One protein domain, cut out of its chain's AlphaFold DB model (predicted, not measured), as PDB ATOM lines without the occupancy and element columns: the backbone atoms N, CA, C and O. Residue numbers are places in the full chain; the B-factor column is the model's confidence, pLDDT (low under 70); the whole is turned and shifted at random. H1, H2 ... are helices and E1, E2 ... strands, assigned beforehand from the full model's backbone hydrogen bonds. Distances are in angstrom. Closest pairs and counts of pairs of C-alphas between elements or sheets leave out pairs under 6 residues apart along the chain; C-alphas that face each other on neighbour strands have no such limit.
ATOM      1  N   ASP A  27     216.951 226.314 216.610       59.66
ATOM      2  CA  ASP A  27     216.734 227.570 215.904       59.66
ATOM      3  C   ASP A  27     215.274 227.568 215.431       59.66
ATOM      4  O   ASP A  27     214.948 227.176 214.310       59.66
ATOM      5  N   GLU A  28     214.358 227.901 216.337       71.38
ATOM      6  CA  GLU A  28     212.936 227.885 216.050       71.38
ATOM      7  C   GLU A  28     212.571 229.184 215.345       71.38
ATOM      8  O   GLU A  28     212.456 230.259 215.935       71.38
ATOM      9  N   TRP A  29     212.395 229.059 214.034       87.31
ATOM     10  CA  TRP A  29     211.747 230.067 213.217       87.31
ATOM     11  C   TRP A  29     210.266 230.130 213.584       87.31
ATOM     12  O   TRP A  29     209.466 229.287 213.161       87.31
ATOM     13  N   ILE A  30     209.902 231.146 214.357       89.12
ATOM     14  CA  ILE A  30     208.546 231.375 214.846       89.12
ATOM     15  C   ILE A  30     207.798 232.378 213.965       89.12
ATOM     16  O   ILE A  30     208.391 233.220 213.287       89.12
ATOM     17  N   VAL A  31     206.465 232.331 214.014       90.12
ATOM     18  CA  VAL A  31     205.622 233.361 213.387       90.12
ATOM     19  C   VAL A  31     205.786 234.694 214.117       90.12
ATOM     20  O   VAL A  31     205.813 235.735 213.480       90.12
ATOM     21  N   GLY A  32     205.938 234.687 215.443       83.00
ATOM     22  CA  GLY A  32     206.073 235.925 216.214       83.00
ATOM     23  C   GLY A  32     204.774 236.730 216.321       83.00
ATOM     24  O   GLY A  32     204.823 237.946 216.463       83.00
ATOM     25  N   ALA A  33     203.613 236.072 216.236       86.75
ATOM     26  CA  ALA A  33     202.330 236.714 216.499       86.75
ATOM     27  C   ALA A  33     202.187 237.014 218.002       86.75
ATOM     28  O   ALA A  33     202.348 236.122 218.834       86.75
ATOM     29  N   GLN A  34     201.870 238.262 218.347       77.62
ATOM     30  CA  GLN A  34     201.530 238.681 219.706       77.62
ATOM     31  C   GLN A  34     200.024 238.941 219.758       77.62
ATOM     32  O   GLN A  34     199.511 239.756 218.994       77.62
ATOM     33  N   ASN A  35     199.305 238.227 220.627       82.31
ATOM     34  CA  ASN A  35     197.838 238.279 220.714       82.31
ATOM     35  C   ASN A  35     197.131 237.966 219.377       82.31
ATOM     36  O   ASN A  35     196.137 238.594 219.030       82.31
ATOM     37  N   GLY A  36     197.670 237.018 218.602       82.88
ATOM     38  CA  GLY A  36     197.084 236.583 217.327       82.88
ATOM     39  C   GLY A  36     197.399 237.473 216.120       82.88
ATOM     40  O   GLY A  36     197.069 237.089 215.003       82.88
ATOM     41  N   SER A  37     198.089 238.604 216.305       86.75
ATOM     42  CA  SER A  37     198.516 239.482 215.208       86.75
ATOM     43  C   SER A  37     200.034 239.567 215.121       86.75
ATOM     44  O   SER A  37     200.729 239.650 216.134       86.75
ATOM     45  N   THR A  38     200.563 239.603 213.902       91.62
ATOM     46  CA  THR A  38     201.942 240.038 213.664       91.62
ATOM     47  C   THR A  38     201.978 241.556 213.525       91.62
ATOM     48  O   THR A  38     200.975 242.193 213.197       91.62
ATOM     49  N   ARG A  39     203.127 242.153 213.834       93.19
ATOM     50  CA  ARG A  39     203.380 243.582 213.652       93.19
ATOM     51  C   ARG A  39     204.620 243.721 212.795       93.19
ATOM     52  O   ARG A  39     205.734 243.605 213.300       93.19
ATOM     53  N   ASP A  40     204.399 243.941 211.509       93.94
ATOM     54  CA  ASP A  40     205.455 243.936 210.507       93.94
ATOM     55  C   ASP A  40     205.701 245.355 210.009       93.94
ATOM     56  O   ASP A  40     204.780 246.165 209.912       93.94
ATOM     57  N   THR A  41     206.952 245.661 209.694       93.06
ATOM     58  CA  THR A  41     207.343 246.923 209.073       93.06
ATOM     59  C   THR A  41     208.393 246.672 208.004       93.06
ATOM     60  O   THR A  41     209.146 245.700 208.072       93.06
ATOM     61  N   THR A  42     208.447 247.551 207.008       93.38
ATOM     62  CA  THR A  42     209.478 247.524 205.970       93.38
ATOM     63  C   THR A  42     210.268 248.820 206.046       93.38
ATOM     64  O   THR A  42     209.705 249.896 205.864       93.38
ATOM     65  N   LEU A  43     211.570 248.720 206.314       91.38
ATOM     66  CA  LEU A  43     212.487 249.855 206.394       91.38
ATOM     67  C   LEU A  43     213.707 249.584 205.519       91.38
ATOM     68  O   LEU A  43     214.324 248.523 205.614       91.38
ATOM     69  N   HIS A  44     214.062 250.545 204.665       88.94
ATOM     70  CA  HIS A  44     215.222 250.456 203.765       88.94
ATOM     71  C   HIS A  44     215.255 249.176 202.905       88.94
ATOM     72  O   HIS A  44     216.314 248.596 202.687       88.94
ATOM     73  N   GLY A  45     214.086 248.699 202.461       87.75
ATOM     74  CA  GLY A  45     213.962 247.464 201.677       87.75
ATOM     75  C   GLY A  45     214.107 246.166 202.482       87.75
ATOM     76  O   GLY A  45     213.992 245.089 201.906       87.75
ATOM     77  N   ASN A  46     214.307 246.245 203.801       90.69
ATOM     78  CA  ASN A  46     214.323 245.094 204.699       90.69
ATOM     79  C   ASN A  46     213.005 245.001 205.471       90.69
ATOM     80  O   ASN A  46     212.454 246.011 205.912       90.69
ATOM     81  N   GLN A  47     212.517 243.780 205.664       93.56
ATOM     82  CA  GLN A  47     211.318 243.516 206.452       93.56
ATOM     83  C   GLN A  47     211.697 243.140 207.883       93.56
ATOM     84  O   GLN A  47     212.612 242.346 208.112       93.56
ATOM     85  N   TYR A  48     210.961 243.684 208.844       93.62
ATOM     86  CA  TYR A  48     211.126 243.400 210.261       93.62
ATOM     87  C   TYR A  48     209.779 243.069 210.886       93.62
ATOM     88  O   TYR A  48     208.750 243.614 210.494       93.62
ATOM     89  N   ARG A  49     209.796 242.215 211.905       94.38
ATOM     90  CA  ARG A  49     208.622 241.889 212.712       94.38
ATOM     91  C   ARG A  49     208.906 242.144 214.182       94.38
ATOM     92  O   ARG A  49     209.963 241.773 214.698       94.38
ATOM     93  N   TYR A  50     207.956 242.801 214.832       92.88
ATOM     94  CA  TYR A  50     208.006 243.118 216.246       92.88
ATOM     95  C   TYR A  50     207.573 241.908 217.068       92.88
ATOM     96  O   TYR A  50     206.490 241.357 216.870       92.88
ATOM     97  N   PHE A  51     208.425 241.503 218.001       92.25
ATOM     98  CA  PHE A  51     208.176 240.390 218.901       92.25
ATOM     99  C   PHE A  51     208.927 240.605 220.216       92.25
ATOM    100  O   PHE A  51     210.085 241.007 220.221       92.25
ATOM    101  N   GLY A  52     208.277 240.356 221.351       89.06
ATOM    102  CA  GLY A  52     208.930 240.364 222.666       89.06
ATOM    103  C   GLY A  52     209.614 241.683 223.054       89.06
ATOM    104  O   GLY A  52     210.557 241.653 223.836       89.06
ATOM    105  N   GLY A  53     209.184 242.823 222.502       90.75
ATOM    106  CA  GLY A  53     209.794 244.131 222.777       90.75
ATOM    107  C   GLY A  53     210.803 244.613 221.729       90.75
ATOM    108  O   GLY A  53     211.194 245.778 221.765       90.75
ATOM    109  N   PHE A  54     211.190 243.761 220.778       94.12
ATOM    110  CA  PHE A  54     212.248 244.042 219.807       94.12
ATOM    111  C   PHE A  54     211.799 243.775 218.369       94.12
ATOM    112  O   PHE A  54     210.807 243.092 218.116       94.12
ATOM    113  N   TRP A  55     212.561 244.302 217.417       93.81
ATOM    114  CA  TRP A  55     212.405 244.054 215.991       93.81
ATOM    115  C   TRP A  55     213.405 243.007 215.517       93.81
ATOM    116  O   TRP A  55     214.607 243.120 215.764       93.81
ATOM    117  N   TYR A  56     212.902 242.009 214.798       93.50
ATOM    118  CA  TYR A  56     213.697 240.933 214.216       93.50
ATOM    119  C   TYR A  56     213.553 240.938 212.696       93.50
ATOM    120  O   TYR A  56     212.472 241.268 212.203       93.50
ATOM    121  N   PRO A  57     214.601 240.570 211.941       92.88
ATOM    122  CA  PRO A  57     214.499 240.455 210.493       92.88
ATOM    123  C   PRO A  57     213.484 239.370 210.124       92.88
ATOM    124  O   PRO A  57     213.531 238.254 210.647       92.88
ATOM    125  N   LEU A  58     212.569 239.713 209.221       93.25
ATOM    126  CA  LEU A  58     211.564 238.801 208.703       93.25
ATOM    127  C   LEU A  58     212.144 238.041 207.509       93.25
ATOM    128  O   LEU A  58     212.510 238.636 206.498       93.25
ATOM    129  N   ILE A  59     212.235 236.719 207.627       90.00
ATOM    130  CA  ILE A  59     212.799 235.840 206.600       90.00
ATOM    131  C   ILE A  59     211.776 234.742 206.332       90.00
ATOM    132  O   ILE A  59     211.366 234.031 207.248       90.00
ATOM    133  N   LEU A  60     211.323 234.631 205.079       88.56
ATOM    134  CA  LEU A  60     210.285 233.671 204.668       88.56
ATOM    135  C   LEU A  60     209.016 233.741 205.548       88.56
ATOM    136  O   LEU A  60     208.422 232.722 205.898       88.56
ATOM    137  N   GLY A  61     208.624 234.952 205.961       89.56
ATOM    138  CA  GLY A  61     207.445 235.175 206.805       89.56
ATOM    139  C   GLY A  61     207.600 234.731 208.264       89.56
ATOM    140  O   GLY A  61     206.602 234.669 208.985       89.56
ATOM    141  N   ARG A  62     208.823 234.434 208.720       92.56
ATOM    142  CA  ARG A  62     209.140 234.015 210.093       92.56
ATOM    143  C   ARG A  62     210.300 234.824 210.671       92.56
ATOM    144  O   ARG A  62     211.071 235.441 209.941       92.56
ATOM    145  N   ILE A  63     210.428 234.798 211.992       92.56
ATOM    146  CA  ILE A  63     211.551 235.388 212.730       92.56
ATOM    147  C   ILE A  63     212.268 234.309 213.535       92.56
ATOM    148  O   ILE A  63     211.646 233.336 213.952       92.56
ATOM    149  N   SER A  64     213.557 234.502 213.803       91.00
ATOM    150  CA  SER A  64     214.307 233.656 214.735       91.00
ATOM    151  C   SER A  64     214.961 234.510 215.823       91.00
ATOM    152  O   SER A  64     216.065 235.027 215.623       91.00
ATOM    153  N   PRO A  65     214.310 234.666 216.992       87.38
ATOM    154  CA  PRO A  65     214.909 235.340 218.145       87.38
ATOM    155  C   PRO A  65     216.125 234.601 218.718       87.38
ATOM    156  O   PRO A  65     216.925 235.196 219.432       87.38
ATOM    157  N   ALA A  66     216.265 233.304 218.419       84.62
ATOM    158  CA  ALA A  66     217.420 232.502 218.816       84.62
ATOM    159  C   ALA A  66     218.648 232.774 217.935       84.62
ATOM    160  O   ALA A  66     219.776 232.736 218.425       84.62
ATOM    161  N   SER A  67     218.432 233.074 216.650       86.31
ATOM    162  CA  SER A  67     219.518 233.283 215.688       86.31
ATOM    163  C   SER A  67     219.870 234.758 215.477       86.31
ATOM    164  O   SER A  67     220.978 235.049 215.031       86.31
ATOM    165  N   TYR A  68     218.973 235.701 215.782       88.19
ATOM    166  CA  TYR A  68     219.186 237.138 215.576       88.19
ATOM    167  C   TYR A  68     219.004 237.929 216.866       88.19
ATOM    168  O   TYR A  68     218.078 237.687 217.635       88.19
ATOM    169  N   GLN A  69     219.872 238.916 217.078       89.75
ATOM    170  CA  GLN A  69     219.733 239.863 218.175       89.75
ATOM    171  C   GLN A  69     218.570 240.818 217.884       89.75
ATOM    172  O   GLN A  69     218.478 241.380 216.791       89.75
ATOM    173  N   GLY A  70     217.688 240.998 218.868       90.88
ATOM    174  CA  GLY A  70     216.579 241.940 218.772       90.88
ATOM    175  C   GLY A  70     217.080 243.380 218.664       90.88
ATOM    176  O   GLY A  70     217.978 243.783 219.404       90.88
ATOM    177  N   ALA A  71     216.497 244.144 217.741       93.06
ATOM    178  CA  ALA A  71     216.840 245.538 217.493       93.06
ATOM    179  C   ALA A  71     215.752 246.491 218.008       93.06
ATOM    180  O   ALA A  71     214.567 246.155 218.034       93.06
ATOM    181  N   THR A  72     216.131 247.704 218.401       94.62
ATOM    182  CA  THR A  72     215.171 248.764 218.743       94.62
ATOM    183  C   THR A  72     214.676 249.484 217.489       94.62
ATOM    184  O   THR A  72     215.298 249.406 216.427       94.62
ATOM    185  N   ALA A  73     213.571 250.227 217.607       92.06
ATOM    186  CA  ALA A  73     213.040 251.038 216.508       92.06
ATOM    187  C   ALA A  73     214.092 252.021 215.952       92.06
ATOM    188  O   ALA A  73     214.255 252.127 214.742       92.06
ATOM    189  N   THR A  74     214.866 252.662 216.836       92.94
ATOM    190  CA  THR A  74     215.946 253.595 216.471       92.94
ATOM    191  C   THR A  74     217.091 252.912 215.720       92.94
ATOM    192  O   THR A  74     217.746 253.527 214.887       92.94
ATOM    193  N   GLN A  75     217.359 251.636 216.008       92.50
ATOM    194  CA  GLN A  75     218.405 250.884 215.312       92.50
ATOM    195  C   GLN A  75     217.972 250.521 213.893       92.50
ATOM    196  O   GLN A  75     218.722 250.770 212.955       92.50
ATOM    197  N   ILE A  76     216.757 249.988 213.719       92.75
ATOM    198  CA  ILE A  76     216.250 249.598 212.392       92.75
ATOM    199  C   ILE A  76     215.959 250.803 211.485       92.75
ATOM    200  O   ILE A  76     215.974 250.666 210.263       92.75
ATOM    201  N   SER A  77     215.727 251.985 212.067       92.31
ATOM    202  CA  SER A  77     215.558 253.237 211.326       92.31
ATOM    203  C   SER A  77     216.870 253.833 210.820       92.31
ATOM    204  O   SER A  77     216.827 254.791 210.055       92.31
ATOM    205  N   ASN A  78     218.030 253.303 211.215       92.75
ATOM    206  CA  ASN A  78     219.303 253.788 210.695       92.75
ATOM    207  C   ASN A  78     219.577 253.196 209.303       92.75
ATOM    208  O   ASN A  78     219.547 251.969 209.139       92.75
ATOM    209  N   PRO A  79     219.895 254.030 208.298       86.19
ATOM    210  CA  PRO A  79     220.329 253.546 206.994       86.19
ATOM    211  C   PRO A  79     221.564 252.650 207.142       86.19
ATOM    212  O   PRO A  79     222.532 253.008 207.809       86.19
ATOM    213  N   GLY A  80     221.529 251.462 206.538       85.25
ATOM    214  CA  GLY A  80     222.634 250.501 206.605       85.25
ATOM    215  C   GLY A  80     222.663 249.618 207.857       85.25
ATOM    216  O   GLY A  80     223.577 248.803 207.990       85.25
ATOM    217  N   PHE A  81     221.668 249.717 208.747       89.38
ATOM    218  CA  PHE A  81     221.527 248.778 209.858       89.38
ATOM    219  C   PHE A  81     221.426 247.328 209.359       89.38
ATOM    220  O   PHE A  81     220.636 247.003 208.471       89.38
ATOM    221  N   LYS A  82     222.211 246.436 209.970       86.31
ATOM    222  CA  LYS A  82     222.169 244.990 209.725       86.31
ATOM    223  C   LYS A  82     221.936 244.273 211.046       86.31
ATOM    224  O   LYS A  82     222.682 244.483 212.000       86.31
ATOM    225  N   ALA A  83     220.920 243.414 211.092       84.88
ATOM    226  CA  ALA A  83     220.625 242.623 212.281       84.88
ATOM    227  C   ALA A  83     221.817 241.712 212.619       84.88
ATOM    228  O   ALA A  83     222.257 240.911 211.790       84.88
ATOM    229  N   GLY A  84     222.341 241.839 213.840       84.12
ATOM    230  CA  GLY A  84     223.431 241.000 214.326       84.12
ATOM    231  C   GLY A  84     222.970 239.552 214.476       84.12
ATOM    232  O   GLY A  84     221.995 239.277 215.176       84.12
ATOM    233  N   LYS A  85     223.661 238.615 213.822       85.19
ATOM    234  CA  LYS A  85     223.418 237.181 214.012       85.19
ATOM    235  C   LYS A  85     224.081 236.729 215.315       85.19
ATOM    236  O   LYS A  85     225.275 236.962 215.510       85.19
ATOM    237  N   ILE A  86     223.325 236.075 216.191       82.12
ATOM    238  CA  ILE A  86     223.848 235.480 217.421       82.12
ATOM    239  C   ILE A  86     224.771 234.324 217.016       82.12
ATOM    240  O   ILE A  86     224.375 233.408 216.296       82.12
ATOM    241  N   ARG A  87     226.036 234.382 217.442       70.69
ATOM    242  CA  ARG A  87     227.015 233.317 217.199       70.69
ATOM    243  C   ARG A  87     226.893 232.248 218.282       70.69
ATOM    244  O   ARG A  87     227.540 232.333 219.321       70.69
TER     245      ARG A  87
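AT A GLANCE: This is residues 27 to 87 of the 100 residues of an uncharacterized protein of Cnuella takakiae (UniProt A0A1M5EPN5). With little regular structure, this is a small meander of three short strands, E1, E2 and E3, each the antiparallel neighbour of the one before, with long loops and a short helix, H1, that only grazes the sheet. Of the 61 printed residues, 18 are in named elements, in chain order E1, E2, E3, H1; the class is mixed and the sheet order E1, E2, E3. The whole is compact, with a radius of gyration of the C-alphas of 10.7 A, and rounded, spanning 30 by 26 by 21 A.

IN THESE COORDINATES: After residues 27 to 39, E1 covers residues 40 to 43, from C-alpha 40 at (205.455, 243.936, 210.507). E2, residues 46 to 51, is 16.2 A long. E3 covers residues 54 to 57, and H1 residues 73 to 76, ending at C-alpha 76 at (216.250, 249.598, 212.392).

HOW THE PARTS SIT: Hairpin E1 and E2 has N 41 and O 48 within hydrogen-bond range, 2.8 A. Hairpin E2 and E3 has N 49 and O 56 within range, 2.9 A. The closest C-alphas of E3 and H1 are Trp 55 and Ala 73, 7.0 A. H1 is too short for an O i to N i+4 pair; its one O i to N i+3 pair is within range.

THE WHOLE: The farthest C-alphas, Asn 35 and Gly 80, are 31.0 A apart. The printed part has no cut. E3 to H1 is a long link; residue 27 is under pLDDT 70.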